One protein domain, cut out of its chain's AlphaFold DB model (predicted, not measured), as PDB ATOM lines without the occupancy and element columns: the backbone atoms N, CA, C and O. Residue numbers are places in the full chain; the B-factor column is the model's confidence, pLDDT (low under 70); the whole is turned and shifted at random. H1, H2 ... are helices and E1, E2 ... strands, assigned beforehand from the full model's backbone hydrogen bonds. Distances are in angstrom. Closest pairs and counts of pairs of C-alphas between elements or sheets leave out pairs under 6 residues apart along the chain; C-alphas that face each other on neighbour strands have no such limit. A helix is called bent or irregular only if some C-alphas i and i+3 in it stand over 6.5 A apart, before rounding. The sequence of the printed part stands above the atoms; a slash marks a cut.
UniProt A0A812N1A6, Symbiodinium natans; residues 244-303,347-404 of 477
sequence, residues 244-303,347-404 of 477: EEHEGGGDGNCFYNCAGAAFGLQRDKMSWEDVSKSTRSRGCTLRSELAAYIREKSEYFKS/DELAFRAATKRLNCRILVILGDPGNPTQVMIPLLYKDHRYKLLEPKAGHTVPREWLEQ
ATOM      1  N   GLU A 244     348.530 275.952 141.879       93.75
ATOM      2  CA  GLU A 244     347.890 277.120 141.280       93.75
ATOM      3  C   GLU A 244     347.666 276.863 139.789       93.75
ATOM      4  O   GLU A 244     348.484 276.223 139.129       93.75
ATOM      5  N   GLU A 245     346.514 277.293 139.275       94.75
ATOM      6  CA  GLU A 245     346.169 277.160 137.861       94.75
ATOM      7  C   GLU A 245     346.478 278.460 137.131       94.75
ATOM      8  O   GLU A 245     345.930 279.512 137.457       94.75
ATOM      9  N   HIS A 246     347.277 278.350 136.082       95.38
ATOM     10  CA  HIS A 246     347.679 279.462 135.244       95.38
ATOM     11  C   HIS A 246     347.132 279.297 133.832       95.38
ATOM     12  O   HIS A 246     347.352 278.280 133.165       95.38
ATOM     13  N   GLU A 247     346.403 280.298 133.345       93.75
ATOM     14  CA  GLU A 247     345.816 280.246 132.007       93.75
ATOM     15  C   GLU A 247     346.840 280.626 130.935       93.75
ATOM     16  O   GLU A 247     347.333 281.749 130.890       93.75
ATOM     17  N   GLY A 248     347.110 279.711 130.000       89.31
ATOM     18  CA  GLY A 248     347.976 279.966 128.842       89.31
ATOM     19  C   GLY A 248     347.308 280.761 127.715       89.31
ATOM     20  O   GLY A 248     347.776 280.714 126.579       89.31
ATOM     21  N   GLY A 249     346.193 281.446 127.976       89.25
ATOM     22  CA  GLY A 249     345.390 282.133 126.960       89.25
ATOM     23  C   GLY A 249     344.525 281.204 126.091       89.25
ATOM     24  O   GLY A 249     344.331 280.027 126.395       89.25
ATOM     25  N   GLY A 250     343.958 281.761 125.013       83.69
ATOM     26  CA  GLY A 250     343.039 281.085 124.085       83.69
ATOM     27  C   GLY A 250     343.589 280.915 122.662       83.69
ATOM     28  O   GLY A 250     344.797 280.968 122.427       83.69
ATOM     29  N   ASP A 251     342.685 280.707 121.703       90.25
ATOM     30  CA  ASP A 251     342.961 280.704 120.257       90.25
ATOM     31  C   ASP A 251     343.973 279.651 119.789       90.25
ATOM     32  O   ASP A 251     344.887 279.962 119.032       90.25
ATOM     33  N   GLY A 252     343.883 278.417 120.293       92.31
ATOM     34  CA  GLY A 252     344.735 277.300 119.855       92.31
ATOM     35  C   GLY A 252     346.220 277.396 120.241       92.31
ATOM     36  O   GLY A 252     346.990 276.481 119.966       92.31
ATOM     37  N   ASN A 253     346.646 278.461 120.930       95.06
ATOM     38  CA  ASN A 253     348.031 278.637 121.395       95.06
ATOM     39  C   ASN A 253     348.267 278.140 122.830       95.06
ATOM     40  O   ASN A 253     349.408 278.122 123.283       95.06
ATOM     41  N   CYS A 254     347.208 277.751 123.548       95.06
ATOM     42  CA  CYS A 254     347.259 277.486 124.989       95.06
ATOM     43  C   CYS A 254     348.325 276.454 125.394       95.06
ATOM     44  O   CYS A 254     349.024 276.680 126.376       95.06
ATOM     45  N   PHE A 255     348.518 275.378 124.620       95.62
ATOM     46  CA  PHE A 255     349.597 274.413 124.866       95.62
ATOM     47  C   PHE A 255     350.980 275.065 124.782       95.62
ATOM     48  O   PHE A 255     351.757 274.976 125.727       95.62
ATOM     49  N   TYR A 256     351.282 275.727 123.662       96.69
ATOM     50  CA  TYR A 256     352.601 276.308 123.412       96.69
ATOM     51  C   TYR A 256     352.929 277.395 124.436       96.69
ATOM     52  O   TYR A 256     354.047 277.462 124.937       96.69
ATOM     53  N   ASN A 257     351.929 278.200 124.795       96.94
ATOM     54  CA  ASN A 257     352.033 279.210 125.838       96.94
ATOM     55  C   ASN A 257     352.314 278.571 127.208       96.94
ATOM     56  O   ASN A 257     353.267 278.967 127.870       96.94
ATOM     57  N   CYS A 258     351.550 277.549 127.615       96.38
ATOM     58  CA  CYS A 258     351.779 276.862 128.890       96.38
ATOM     59  C   CYS A 258     353.143 276.160 128.936       96.38
ATOM     60  O   CYS A 258     353.836 276.247 129.944       96.38
ATOM     61  N   ALA A 259     353.550 275.487 127.857       95.00
ATOM     62  CA  ALA A 259     354.837 274.801 127.777       95.00
ATOM     63  C   ALA A 259     356.012 275.794 127.786       95.00
ATOM     64  O   ALA A 259     356.975 275.603 128.527       95.00
ATOM     65  N   GLY A 260     355.915 276.890 127.026       95.50
ATOM     66  CA  GLY A 260     356.913 277.962 127.026       95.50
ATOM     67  C   GLY A 260     357.013 278.677 128.377       95.50
ATOM     68  O   GLY A 260     358.115 279.010 128.816       95.50
ATOM     69  N   ALA A 261     355.881 278.864 129.061       96.06
ATOM     70  CA  ALA A 261     355.834 279.414 130.410       96.06
ATOM     71  C   ALA A 261     356.462 278.466 131.442       96.06
ATOM     72  O   ALA A 261     357.343 278.878 132.192       96.06
ATOM     73  N   ALA A 262     356.086 277.182 131.421       94.44
ATOM     74  CA  ALA A 262     356.661 276.153 132.290       94.44
ATOM     75  C   ALA A 262     358.186 276.084 132.151       94.44
ATOM     76  O   ALA A 262     358.906 275.978 133.142       94.44
ATOM     77  N   PHE A 263     358.682 276.195 130.920       92.56
ATOM     78  CA  PHE A 263     360.107 276.221 130.638       92.56
ATOM     79  C   PHE A 263     360.802 277.461 131.224       92.56
ATOM     80  O   PHE A 263     361.876 277.333 131.809       92.56
ATOM     81  N   GLY A 264     360.170 278.638 131.148       93.25
ATOM     82  CA  GLY A 264     360.660 279.863 131.792       93.25
ATOM     83  C   GLY A 264     360.720 279.759 133.321       93.25
ATOM     84  O   GLY A 264     361.725 280.132 133.923       93.25
ATOM     85  N   LEU A 265     359.693 279.182 133.949       92.56
ATOM     86  CA  LEU A 265     359.669 278.956 135.401       92.56
ATOM     87  C   LEU A 265     360.748 277.951 135.835       92.56
ATOM     88  O   LEU A 265     361.510 278.187 136.769       92.56
ATOM     89  N   GLN A 266     360.830 276.803 135.159       89.88
ATOM     90  CA  GLN A 266     361.663 275.688 135.616       89.88
ATOM     91  C   GLN A 266     363.134 275.841 135.244       89.88
ATOM     92  O   GLN A 266     364.000 275.549 136.077       89.88
ATOM     93  N   ARG A 267     363.418 276.251 134.004       89.06
ATOM     94  CA  ARG A 267     364.780 276.322 133.469       89.06
ATOM     95  C   ARG A 267     365.387 277.699 133.679       89.06
ATOM     96  O   ARG A 267     366.490 277.787 134.205       89.06
ATOM     97  N   ASP A 268     364.651 278.746 133.311       91.75
ATOM     98  CA  ASP A 268     365.147 280.123 133.394       91.75
ATOM     99  C   ASP A 268     364.951 280.725 134.808       91.75
ATOM    100  O   ASP A 268     365.417 281.830 135.070       91.75
ATOM    101  N   LYS A 269     364.288 279.996 135.727       93.31
ATOM    102  CA  LYS A 269     364.016 280.390 137.128       93.31
ATOM    103  C   LYS A 269     363.300 281.740 137.262       93.31
ATOM    104  O   LYS A 269     363.490 282.454 138.242       93.31
ATOM    105  N   MET A 270     362.479 282.087 136.274       95.31
ATOM    106  CA  MET A 270     361.711 283.330 136.278       95.31
ATOM    107  C   MET A 270     360.502 283.239 137.215       95.31
ATOM    108  O   MET A 270     359.966 282.157 137.446       95.31
ATOM    109  N   SER A 271     360.043 284.389 137.709       95.50
ATOM    110  CA  SER A 271     358.772 284.501 138.427       95.50
ATOM    111  C   SER A 271     357.582 284.324 137.471       95.50
ATOM    112  O   SER A 271     357.686 284.614 136.273       95.50
ATOM    113  N   TRP A 272     356.420 283.912 137.986       94.44
ATOM    114  CA  TRP A 272     355.189 283.883 137.186       94.44
ATOM    115  C   TRP A 272     354.823 285.268 136.624       94.44
ATOM    116  O   TRP A 272     354.373 285.386 135.482       94.44
ATOM    117  N   GLU A 273     355.071 286.336 137.381       96.00
ATOM    118  CA  GLU A 273     354.806 287.716 136.961       96.00
ATOM    119  C   GLU A 273     355.608 288.105 135.714       96.00
ATOM    120  O   GLU A 273     355.080 288.769 134.822       96.00
ATOM    121  N   ASP A 274     356.854 287.651 135.588       96.75
ATOM    122  CA  ASP A 274     357.686 287.947 134.418       96.75
ATOM    123  C   ASP A 274     357.434 286.982 133.257       96.75
ATOM    124  O   ASP A 274     357.432 287.375 132.082       96.75
ATOM    125  N   VAL A 275     357.161 285.714 133.569       96.44
ATOM    126  CA  VAL A 275     356.787 284.716 132.564       96.44
ATOM    127  C   VAL A 275     355.458 285.080 131.908       96.44
ATOM    128  O   VAL A 275     355.356 285.027 130.682       96.44
ATOM    129  N   SER A 276     354.450 285.503 132.671       96.00
ATOM    130  CA  SER A 276     353.122 285.855 132.146       96.00
ATOM    131  C   SER A 276     353.179 286.988 131.110       96.00
ATOM    132  O   SER A 276     352.549 286.881 130.055       96.00
ATOM    133  N   LYS A 277     354.034 288.003 131.321       96.69
ATOM    134  CA  LYS A 277     354.279 289.110 130.370       96.69
ATOM    135  C   LYS A 277     354.844 288.636 129.024       96.69
ATOM    136  O   LYS A 277     354.570 289.239 127.991       96.69
ATOM    137  N   SER A 278     355.622 287.551 129.024       96.31
ATOM    138  CA  SER A 278     356.301 287.002 127.837       96.31
ATOM    139  C   SER A 278     355.716 285.672 127.346       96.31
ATOM    140  O   SER A 278     356.225 285.072 126.401       96.31
ATOM    141  N   THR A 279     354.621 285.199 127.941       95.44
ATOM    142  CA  THR A 279     354.076 283.858 127.672       95.44
ATOM    143  C   THR A 279     353.655 283.691 126.212       95.44
ATOM    144  O   THR A 279     353.945 282.667 125.595       95.44
ATOM    145  N   ARG A 280     353.025 284.714 125.621       95.88
ATOM    146  CA  ARG A 280     352.570 284.670 124.221       95.88
ATOM    147  C   ARG A 280     353.730 284.648 123.225       95.88
ATOM    148  O   ARG A 280     353.664 283.909 122.243       95.88
ATOM    149  N   SER A 281     354.772 285.449 123.451       96.62
ATOM    150  CA  SER A 281     355.951 285.455 122.577       96.62
ATOM    151  C   SER A 281     356.717 284.139 122.701       96.62
ATOM    152  O   SER A 281     356.998 283.520 121.679       96.62
ATOM    153  N   ARG A 282     356.926 283.639 123.929       95.44
ATOM    154  CA  ARG A 282     357.531 282.322 124.191       95.44
ATOM    155  C   ARG A 282     356.768 281.182 123.519       95.44
ATOM    156  O   ARG A 282     357.390 280.326 122.901       95.44
ATOM    157  N   GLY A 283     355.436 281.175 123.592       95.88
ATOM    158  CA  GLY A 283     354.625 280.159 122.921       95.88
ATOM    159  C   GLY A 283     354.711 280.225 121.394       95.88
ATOM    160  O   GLY A 283     354.775 279.186 120.741       95.88
ATOM    161  N   CYS A 284     354.779 281.428 120.813       96.38
ATOM    162  CA  CYS A 284     354.997 281.601 119.374       96.38
ATOM    163  C   CYS A 284     356.364 281.045 118.943       96.38
ATOM    164  O   CYS A 284     356.428 280.209 118.043       96.38
ATOM    165  N   THR A 285     357.434 281.438 119.645       97.00
ATOM    166  CA  THR A 285     358.791 280.928 119.411       97.00
ATOM    167  C   THR A 285     358.834 279.411 119.538       97.00
ATOM    168  O   THR A 285     359.326 278.740 118.634       97.00
ATOM    169  N   LEU A 286     358.240 278.856 120.600       96.69
ATOM    170  CA  LEU A 286     358.189 277.414 120.802       96.69
ATOM    171  C   LEU A 286     357.465 276.712 119.647       96.69
ATOM    172  O   LEU A 286     357.968 275.710 119.155       96.69
ATOM    173  N   ARG A 287     356.327 277.226 119.156       97.44
ATOM    174  CA  ARG A 287     355.660 276.634 117.981       97.44
ATOM    175  C   ARG A 287     356.611 276.572 116.785       97.44
ATOM    176  O   ARG A 287     356.733 275.509 116.180       97.44
ATOM    177  N   SER A 288     357.272 277.679 116.453       97.69
ATOM    178  CA  SER A 288     358.204 277.739 115.322       97.69
ATOM    179  C   SER A 288     359.382 276.777 115.495       97.69
ATOM    180  O   SER A 288     359.740 276.077 114.549       97.69
ATOM    181  N   GLU A 289     359.939 276.672 116.704       97.44
ATOM    182  CA  GLU A 289     361.015 275.726 117.016       97.44
ATOM    183  C   GLU A 289     360.571 274.268 116.875       97.44
ATOM    184  O   GLU A 289     361.298 273.453 116.308       97.44
ATOM    185  N   LEU A 290     359.373 273.924 117.359       97.69
ATOM    186  CA  LEU A 290     358.832 272.571 117.228       97.69
ATOM    187  C   LEU A 290     358.511 272.232 115.774       97.69
ATOM    188  O   LEU A 290     358.805 271.123 115.335       97.69
ATOM    189  N   ALA A 291     357.969 273.183 115.011       98.06
ATOM    190  CA  ALA A 291     357.733 273.017 113.582       98.06
ATOM    191  C   ALA A 291     359.045 272.750 112.827       98.06
ATOM    192  O   ALA A 291     359.131 271.792 112.057       98.06
ATOM    193  N   ALA A 292     360.086 273.546 113.093       98.19
ATOM    194  CA  ALA A 292     361.416 273.345 112.524       98.19
ATOM    195  C   ALA A 292     362.004 271.981 112.915       98.19
ATOM    196  O   ALA A 292     362.493 271.256 112.052       98.19
ATOM    197  N   TYR A 293     361.881 271.588 114.185       98.25
ATOM    198  CA  TYR A 293     362.385 270.307 114.680       98.25
ATOM    199  C   TYR A 293     361.686 269.099 114.037       98.25
ATOM    200  O   TYR A 293     362.341 268.121 113.678       98.25
ATOM    201  N   ILE A 294     360.363 269.164 113.847       98.12
ATOM    202  CA  ILE A 294     359.609 268.105 113.163       98.12
ATOM    203  C   ILE A 294     360.037 267.999 111.696       98.12
ATOM    204  O   ILE A 294     360.213 266.887 111.206       98.12
ATOM    205  N   ARG A 295     360.248 269.129 111.006       98.44
ATOM    206  CA  ARG A 295     360.751 269.143 109.619       98.44
ATOM    207  C   ARG A 295     362.155 268.544 109.527       98.44
ATOM    208  O   ARG A 295     362.390 267.687 108.681       98.44
ATOM    209  N   GLU A 296     363.061 268.938 110.423       98.19
ATOM    210  CA  GLU A 296     364.440 268.429 110.476       98.19
ATOM    211  C   GLU A 296     364.483 266.913 110.723       98.19
ATOM    212  O   GLU A 296     365.266 266.193 110.106       98.19
ATOM    213  N   LYS A 297     363.625 266.403 111.614       97.88
ATOM    214  CA  LYS A 297     363.533 264.976 111.958       97.88
ATOM    215  C   LYS A 297     362.304 264.306 111.335       97.88
ATOM    216  O   LYS A 297     361.681 263.449 111.967       97.88
ATOM    217  N   SER A 298     361.965 264.676 110.097       97.31
ATOM    218  CA  SER A 298     360.728 264.256 109.420       97.31
ATOM    219  C   SER A 298     360.517 262.739 109.439       97.31
ATOM    220  O   SER A 298     359.447 262.287 109.835       97.31
ATOM    221  N   GLU A 299     361.538 261.943 109.107       95.50
ATOM    222  CA  GLU A 299     361.420 260.474 109.049       95.50
ATOM    223  C   GLU A 299     360.994 259.845 110.382       95.50
ATOM    224  O   GLU A 299     360.180 258.922 110.412       95.50
ATOM    225  N   TYR A 300     361.471 260.390 111.505       94.19
ATOM    226  CA  TYR A 300     361.075 259.916 112.828       94.19
ATOM    227  C   TYR A 300     359.588 260.186 113.093       94.19
ATOM    228  O   TYR A 300     358.849 259.288 113.503       94.19
ATOM    229  N   PHE A 301     359.133 261.414 112.833       93.62
ATOM    230  CA  PHE A 301     357.764 261.839 113.140       93.62
ATOM    231  C   PHE A 301     356.722 261.316 112.154       93.62
ATOM    232  O   PHE A 301     355.588 261.053 112.557       93.62
ATOM    233  N   LYS A 302     357.103 261.105 110.892       95.19
ATOM    234  CA  LYS A 302     356.220 260.621 109.827       95.19
ATOM    235  C   LYS A 302     355.567 259.283 110.173       95.19
ATOM    236  O   LYS A 302     354.389 259.094 109.896       95.19
ATOM    237  N   SER A 303     356.291 258.388 110.851       92.56
ATOM    238  CA  SER A 303     355.765 257.090 111.311       92.56
ATOM    239  C   SER A 303     354.602 257.198 112.313       92.56
ATOM    240  O   SER A 303     353.827 256.255 112.486       92.56
ATOM    241  N   ASP A 347     348.922 269.151 118.495       93.31
ATOM    242  CA  ASP A 347     348.662 267.741 118.263       93.31
ATOM    243  C   ASP A 347     349.724 266.858 118.923       93.31
ATOM    244  O   ASP A 347     350.714 267.320 119.493       93.31
ATOM    245  N   GLU A 348     349.528 265.548 118.830       90.69
ATOM    246  CA  GLU A 348     350.429 264.575 119.432       90.69
ATOM    247  C   GLU A 348     351.885 264.684 118.939       90.69
ATOM    248  O   GLU A 348     352.818 264.434 119.704       90.69
ATOM    249  N   LEU A 349     352.109 265.067 117.678       94.25
ATOM    250  CA  LEU A 349     353.463 265.207 117.141       94.25
ATOM    251  C   LEU A 349     354.158 266.427 117.735       94.25
ATOM    252  O   LEU A 349     355.326 266.324 118.099       94.25
ATOM    253  N   ALA A 350     353.441 267.535 117.929       95.38
ATOM    254  CA  ALA A 350     353.951 268.694 118.651       95.38
ATOM    255  C   ALA A 350     354.268 268.363 120.124       95.38
ATOM    256  O   ALA A 350     355.308 268.791 120.622       95.38
ATOM    257  N   PHE A 351     353.470 267.529 120.804       92.62
ATOM    258  CA  PHE A 351     353.809 267.015 122.145       92.62
ATOM    259  C   PHE A 351     355.104 266.185 122.149       92.62
ATOM    260  O   PHE A 351     356.002 266.406 122.971       92.62
ATOM    261  N   ARG A 352     355.233 265.231 121.220       91.75
ATOM    262  CA  ARG A 352     356.440 264.393 121.084       91.75
ATOM    263  C   ARG A 352     357.669 265.225 120.727       91.75
ATOM    264  O   ARG A 352     358.743 265.005 121.279       91.75
ATOM    265  N   ALA A 353     357.505 266.199 119.840       95.81
ATOM    266  CA  ALA A 353     358.549 267.147 119.499       95.81
ATOM    267  C   ALA A 353     358.962 267.967 120.721       95.81
ATOM    268  O   ALA A 353     360.153 268.060 120.987       95.81
ATOM    269  N   ALA A 354     358.013 268.485 121.508       94.94
ATOM    270  CA  ALA A 354     358.302 269.275 122.704       94.94
ATOM    271  C   ALA A 354     359.104 268.485 123.742       94.94
ATOM    272  O   ALA A 354     360.151 268.947 124.192       94.94
ATOM    273  N   THR A 355     358.665 267.268 124.065       91.31
ATOM    274  CA  THR A 355     359.380 266.398 125.016       91.31
ATOM    275  C   THR A 355     360.815 266.104 124.577       91.31
ATOM    276  O   THR A 355     361.750 266.253 125.363       91.31
ATOM    277  N   LYS A 356     361.020 265.762 123.299       92.88
ATOM    278  CA  LYS A 356     362.353 265.498 122.737       92.88
ATOM    279  C   LYS A 356     363.216 266.759 122.650       92.88
ATOM    280  O   LYS A 356     364.363 266.740 123.083       92.88
ATOM    281  N   ARG A 357     362.676 267.850 122.104       94.31
ATOM    282  CA  ARG A 357     363.410 269.091 121.812       94.31
ATOM    283  C   ARG A 357     363.816 269.844 123.071       94.31
ATOM    284  O   ARG A 357     364.915 270.399 123.105       94.31
ATOM    285  N   LEU A 358     362.936 269.871 124.071       90.56
ATOM    286  CA  LEU A 358     363.168 270.539 125.353       90.56
ATOM    287  C   LEU A 358     363.825 269.612 126.385       90.56
ATOM    288  O   LEU A 358     364.098 270.056 127.496       90.56
ATOM    289  N   ASN A 359     364.065 268.341 126.031       88.19
ATOM    290  CA  ASN A 359     364.546 267.295 126.934       88.19
ATOM    291  C   ASN A 359     363.757 267.259 128.255       88.19
ATOM    292  O   ASN A 359     364.312 267.248 129.352       88.19
ATOM    293  N   CYS A 360     362.433 267.293 128.128       85.44
ATOM    294  CA  CYS A 360     361.508 267.289 129.248       85.44
ATOM    295  C   CYS A 360     360.458 266.193 129.054       85.44
ATOM    296  O   CYS A 360     360.274 265.649 127.964       85.44
ATOM    297  N   ARG A 361     359.756 265.847 130.124       81.94
ATOM    298  CA  ARG A 361     358.551 265.010 130.048       81.94
ATOM    299  C   ARG A 361     357.338 265.954 129.977       81.94
ATOM    300  O   ARG A 361     357.506 267.082 130.410       81.94
ATOM    301  N   ILE A 362     356.167 265.563 129.435       86.12
ATOM    302  CA  ILE A 362     354.916 266.367 129.569       86.12
ATOM    303  C   ILE A 362     353.771 265.594 130.284       86.12
ATOM    304  O   ILE A 362     353.590 264.410 130.019       86.12
ATOM    305  N   LEU A 363     353.030 266.228 131.222       80.62
ATOM    306  CA  LEU A 363     351.885 265.672 131.984       80.62
ATOM    307  C   LEU A 363     350.653 266.319 131.437       80.62
ATOM    308  O   LEU A 363     350.469 267.519 131.565       80.62
ATOM    309  N   VAL A 364     349.750 265.510 130.927       83.38
ATOM    310  CA  VAL A 364     348.417 266.005 130.654       83.38
ATOM    311  C   VAL A 364     347.478 265.378 131.670       83.38
ATOM    312  O   VAL A 364     347.189 264.188 131.595       83.38
ATOM    313  N   ILE A 365     347.031 266.175 132.641       80.88
ATOM    314  CA  ILE A 365     345.961 265.773 133.555       80.88
ATOM    315  C   ILE A 365     344.650 265.932 132.796       80.88
ATOM    316  O   ILE A 365     344.263 267.045 132.427       80.88
ATOM    317  N   LEU A 366     343.963 264.811 132.586       79.31
ATOM    318  CA  LEU A 366     342.611 264.773 132.039       79.31
ATOM    319  C   LEU A 366     341.614 264.675 133.195       79.31
ATOM    320  O   LEU A 366     341.560 263.659 133.883       79.31
ATOM    321  N   GLY A 367     340.810 265.718 133.400       78.00
ATOM    322  CA  GLY A 367     339.768 265.725 134.431       78.00
ATOM    323  C   GLY A 367     340.217 266.327 135.765       78.00
ATOM    324  O   GLY A 367     340.743 267.436 135.790       78.00
ATOM    325  N   ASP A 368     339.918 265.646 136.876       76.69
ATOM    326  CA  ASP A 368     340.175 266.152 138.231       76.69
ATOM    327  C   ASP A 368     341.647 265.924 138.635       76.69
ATOM    328  O   ASP A 368     342.064 264.769 138.766       76.69
ATOM    329  N   PRO A 369     342.438 266.984 138.895       72.38
ATOM    330  CA  PRO A 369     343.817 266.838 139.360       72.38
ATOM    331  C   PRO A 369     343.943 266.142 140.719       72.38
ATOM    332  O   PRO A 369     345.032 265.694 141.067       72.38
ATOM    333  N   GLY A 370     342.856 266.032 141.492       73.38
ATOM    334  CA  GLY A 370     342.830 265.254 142.730       73.38
ATOM    335  C   GLY A 370     342.938 263.738 142.524       73.38
ATOM    336  O   GLY A 370     343.194 263.022 143.489       73.38
ATOM    337  N   ASN A 371     342.743 263.240 141.297       69.88
ATOM    338  CA  ASN A 371     342.869 261.823 140.955       69.88
ATOM    339  C   ASN A 371     343.325 261.658 139.492       69.88
ATOM    340  O   ASN A 371     342.531 261.234 138.643       69.88
ATOM    341  N   PRO A 372     344.568 262.046 139.151       61.38
ATOM    342  CA  PRO A 372     345.016 262.003 137.772       61.38
ATOM    343  C   PRO A 372     345.228 260.564 137.330       61.38
ATOM    344  O   PRO A 372     345.692 259.705 138.077       61.38
ATOM    345  N   THR A 373     344.936 260.316 136.065       51.69
ATOM    346  CA  THR A 373     345.093 258.993 135.482       51.69
ATOM    347  C   THR A 373     346.468 258.776 134.825       51.69
ATOM    348  O   THR A 373     346.791 257.613 134.598       51.69
ATOM    349  N   GLN A 374     347.276 259.819 134.509       52.94
ATOM    350  CA  GLN A 374     348.551 259.744 133.722       52.94
ATOM    351  C   GLN A 374     349.461 260.996 133.898       52.94
ATOM    352  O   GLN A 374     348.861 262.040 134.125       52.94
ATOM    353  N   VAL A 375     350.829 260.940 133.786       35.75
ATOM    354  CA  VAL A 375     351.793 262.033 134.206       35.75
ATOM    355  C   VAL A 375     353.158 262.263 133.436       35.75
ATOM    356  O   VAL A 375     353.723 261.271 133.001       35.75
ATOM    357  N   MET A 376     353.679 263.499 133.079       53.88
ATOM    358  CA  MET A 376     354.714 264.416 133.757       53.88
ATOM    359  C   MET A 376     355.066 265.862 133.134       53.88
ATOM    360  O   MET A 376     355.756 265.863 132.155       53.88
ATOM    361  N   ILE A 377     354.711 267.067 133.678       62.38
ATOM    362  CA  ILE A 377     354.739 268.582 133.349       62.38
ATOM    363  C   ILE A 377     353.295 269.032 133.379       62.38
ATOM    364  O   ILE A 377     352.616 268.856 132.373       62.38
ATOM    365  N   PRO A 378     352.791 269.506 134.519       66.81
ATOM    366  CA  PRO A 378     351.373 269.450 134.804       66.81
ATOM    367  C   PRO A 378     350.593 270.463 133.966       66.81
ATOM    368  O   PRO A 378     350.440 271.625 134.323       66.81
ATOM    369  N   LEU A 379     350.099 269.998 132.825       76.44
ATOM    370  CA  LEU A 379     349.107 270.684 132.028       76.44
ATOM    371  C   LEU A 379     347.745 270.106 132.389       76.44
ATOM    372  O   LEU A 379     347.481 268.924 132.173       76.44
ATOM    373  N   LEU A 380     346.869 270.937 132.931       74.56
ATOM    374  CA  LEU A 380     345.465 270.593 133.067       74.56
ATOM    375  C   LEU A 380     344.784 270.845 131.727       74.56
ATOM    376  O   LEU A 380     344.728 271.983 131.262       74.56
ATOM    377  N   TYR A 381     344.262 269.788 131.112       77.75
ATOM    378  CA  TYR A 381     343.410 269.919 129.939       77.75
ATOM    379  C   TYR A 381     341.947 269.902 130.383       77.75
ATOM    380  O   TYR A 381     341.399 268.867 130.768       77.75
ATOM    381  N   LYS A 382     341.321 271.079 130.356       77.00
ATOM    382  CA  LYS A 382     339.939 271.294 130.794       77.00
ATOM    383  C   LYS A 382     339.258 272.294 129.869       77.00
ATOM    384  O   LYS A 382     339.876 273.270 129.455       77.00
ATOM    385  N   ASP A 383     337.996 272.035 129.526       81.25
ATOM    386  CA  ASP A 383     337.190 272.899 128.651       81.25
ATOM    387  C   ASP A 383     337.892 273.203 127.311       81.25
ATOM    388  O   ASP A 383     337.885 274.329 126.815       81.25
ATOM    389  N   HIS A 384     338.559 272.188 126.746       81.12
ATOM    390  CA  HIS A 384     339.342 272.283 125.509       81.12
ATOM    391  C   HIS A 384     340.522 273.264 125.552       81.12
ATOM    392  O   HIS A 384     341.008 273.706 124.511       81.12
ATOM    393  N   ARG A 385     341.018 273.593 126.747       87.12
ATOM    394  CA  ARG A 385     342.159 274.486 126.948       87.12
ATOM    395  C   ARG A 385     343.195 273.836 127.847       87.12
ATOM    396  O   ARG A 385     342.864 273.138 128.803       87.12
ATOM    397  N   TYR A 386     344.455 274.098 127.533       91.94
ATOM    398  CA  TYR A 386     345.572 273.757 128.400       91.94
ATOM    399  C   TYR A 386     345.789 274.881 129.410       91.94
ATOM    400  O   TYR A 386     345.866 276.053 129.032       91.94
ATOM    401  N   LYS A 387     345.889 274.509 130.683       94.38
ATOM    402  CA  LYS A 387     346.322 275.372 131.781       94.38
ATOM    403  C   LYS A 387     347.593 274.801 132.383       94.38
ATOM    404  O   LYS A 387     347.726 273.584 132.477       94.38
ATOM    405  N   LEU A 388     348.510 275.661 132.792       94.50
ATOM    406  CA  LEU A 388     349.709 275.257 133.509       94.50
ATOM    407  C   LEU A 388     349.374 275.124 134.996       94.50
ATOM    408  O   LEU A 388     348.718 276.001 135.550       94.50
ATOM    409  N   LEU A 389     349.810 274.044 135.640       93.25
ATOM    410  CA  LEU A 389     349.721 273.909 137.090       93.25
ATOM    411  C   LEU A 389     351.081 274.208 137.721       93.25
ATOM    412  O   LEU A 389     352.078 273.557 137.414       93.25
ATOM    413  N   GLU A 390     351.126 275.164 138.632       92.38
ATOM    414  CA  GLU A 390     352.325 275.463 139.409       92.38
ATOM    415  C   GLU A 390     352.161 274.927 140.835       92.38
ATOM    416  O   GLU A 390     351.171 275.250 141.491       92.38
ATOM    417  N   PRO A 391     353.077 274.088 141.349       91.00
ATOM    418  CA  PRO A 391     353.055 273.708 142.757       91.00
ATOM    419  C   PRO A 391     353.219 274.949 143.641       91.00
ATOM    420  O   PRO A 391     354.121 275.754 143.425       91.00
ATOM    421  N   LYS A 392     352.377 275.090 144.668       92.88
ATOM    422  CA  LYS A 392     352.526 276.166 145.657       92.88
ATOM    423  C   LYS A 392     353.855 276.045 146.396       92.88
ATOM    424  O   LYS A 392     354.388 274.947 146.551       92.88
ATOM    425  N   ALA A 393     354.350 277.162 146.928       90.12
ATOM    426  CA  ALA A 393     355.558 277.177 147.748       90.12
ATOM    427  C   ALA A 393     355.494 276.114 148.865       90.12
ATOM    428  O   ALA A 393     354.515 276.033 149.607       90.12
ATOM    429  N   GLY A 394     356.532 275.278 148.955       90.56
ATOM    430  CA  GLY A 394     356.608 274.169 149.915       90.56
ATOM    431  C   GLY A 394     355.921 272.869 149.477       90.56
ATOM    432  O   GLY A 394     356.056 271.861 150.165       90.56
ATOM    433  N   HIS A 395     355.238 272.852 148.331       90.56
ATOM    434  CA  HIS A 395     354.688 271.642 147.729       90.56
ATOM    435  C   HIS A 395     355.511 271.211 146.515       90.56
ATOM    436  O   HIS A 395     356.004 272.024 145.738       90.56
ATOM    437  N   THR A 396     355.636 269.902 146.334       87.88
ATOM    438  CA  THR A 396     356.240 269.299 145.148       87.88
ATOM    439  C   THR A 396     355.195 268.485 144.405       87.88
ATOM    440  O   THR A 396     354.191 268.057 144.977       87.88
ATOM    441  N   VAL A 397     355.426 268.273 143.108       84.00
ATOM    442  CA  VAL A 397     354.625 267.322 142.334       84.00
ATOM    443  C   VAL A 397     354.745 265.945 143.005       84.00
ATOM    444  O   VAL A 397     355.875 265.531 143.280       84.00
ATOM    445  N   PRO A 398     353.629 265.241 143.283       83.56
ATOM    446  CA  PRO A 398     353.654 263.939 143.935       83.56
ATOM    447  C   PRO A 398     354.654 262.997 143.269       83.56
ATOM    448  O   PRO A 398     354.693 262.864 142.051       83.56
ATOM    449  N   ARG A 399     355.491 262.327 144.057       80.94
ATOM    450  CA  ARG A 399     356.550 261.466 143.509       80.94
ATOM    451  C   ARG A 399     355.988 260.323 142.659       80.94
ATOM    452  O   ARG A 399     356.543 260.010 141.614       80.94
ATOM    453  N   GLU A 400     354.841 259.782 143.059       79.88
ATOM    454  CA  GLU A 400     354.104 258.749 142.324       79.88
ATOM    455  C   GLU A 400     353.719 259.184 140.898       79.88
ATOM    456  O   GLU A 400     353.645 258.363 139.990       79.88
ATOM    457  N   TRP A 401     353.547 260.489 140.680       76.44
ATOM    458  CA  TRP A 401     353.304 261.069 139.366       76.44
ATOM    459  C   TRP A 401     354.587 261.085 138.522       76.44
ATOM    460  O   TRP A 401     354.552 260.867 137.317       76.44
ATOM    461  N   LEU A 402     355.744 261.311 139.141       75.81
ATOM    462  CA  LEU A 402     357.035 261.321 138.449       75.81
ATOM    463  C   LEU A 402     357.562 259.912 138.132       75.81
ATOM    464  O   LEU A 402     358.357 259.738 137.208       75.81
ATOM    465  N   GLU A 403     357.136 258.920 138.913       74.44
ATOM    466  CA  GLU A 403     357.559 257.520 138.796       74.44
ATOM    467  C   GLU A 403     356.684 256.691 137.851       74.44
ATOM    468  O   GLU A 403     357.095 255.603 137.447       74.44
ATOM    469  N   GLN A 404     355.505 257.187 137.457       66.06
ATOM    470  CA  GLN A 404     354.723 256.541 136.408       66.06
ATOM    471  C   GLN A 404     355.512 256.529 135.097       66.06
ATOM    472  O   GLN A 404     355.975 257.566 134.611       66.06
TER     473      GLN A 404
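Overview. This is residues 244 to 303 and 347 to 404 of the 477 residues of a protein of Symbiodinium natans (UniProt A0A812N1A6). A small, twisted sheet of four strands has helix H1 packed on one face, and the long, kinked helix H2 crosses H1 on the side away from the sheet. The far part of H2, with H4 packed on it and short H3 after it, makes a helical end beyond the sheet, while short H5 lies well away from these helices. The printed part has 118 residues, with five named helices and four named strands in the order E1, H1, H2, H3, H4, E2, E3, E4, H5. The mixed sheet runs E1, E4, E3, E2, and the class is mixed, helices and strands. The whole is compact, with a radius of gyration of the C-alphas of 14.1 A and spans of 42 by 32 by 27 A.

Along the chain. E1, residues 244 to 247, begins with C-alpha 244 at (347.890, 277.120, 141.280). H1, residues 254 to 266, is 18.0 A long. H2, residues 272 to 296, is 32.2 A long and ends with C-alpha 296 at (364.440, 268.429, 110.476); it is irregular, with C-alphas 277 and 280 7.8 A apart, and has a kink of 61 degrees near residue 280. H3 is residues 298 to 302. After the cut come H4, residues 348 to 357, 13.9 A long, and E2, residues 363 to 366. E3, residues 378 to 382, and E4, residues 385 to 391, 19.2 A long, form a hairpin. H5, residues 399 to 403, ends with C-alpha 403 at (357.559, 257.520, 138.796).

Arrangement. E1 and E4 are antiparallel, with N 246 and O 388 2.8 A apart. E4 and E3 are antiparallel, with N 387 and O 380 2.8 A apart. E3 and E2 are parallel, with N 379 and O 363 2.8 A apart. From edge to edge the strands' lines turn by 88 degrees. H1 is on the sheet at a height of 8.7 A, over E4 and along the strands, at 2 degrees on the local plane; the closest C-alphas of H1 and E4, those of Cys 258 and Leu 388, are 5.3 A apart. H1 touches H2, with the C-alphas of Asn 257 and Gly 283 closest at 4.0 A; they run opposite ways at a steep tilt of 68 degrees, only just short of about perpendicular. H2 touches H4 with residues 290 to 294 alone, about perpendicular at 79 degrees; the closest C-alphas, those of Leu 290 and Ala 353, are 5.9 A apart. H3 and H4 are close but not clearly touching, with the C-alphas of Phe 301 and Leu 349 closest at 6.8 A. H5 is not on the sheet and is apart from H1, H2, H3 and H4. Every O i to N i+4 pair is within hydrogen-bond range in H1, H3, H4 and H5; in H2, 17 of 21 are.

Size, cuts and confidence. The two C-alphas farthest apart, those of Glu 299 and Gly 394, are 43.4 A apart. Residues 304 to 346 are not printed, and C-alphas 303 and 347 are 14.6 A apart across the cut. The link from E2 to E3, of 11 residues, is long. The mean pLDDT of the printed part is 88.3; residues 371 to 378 and residue 404 are under 70.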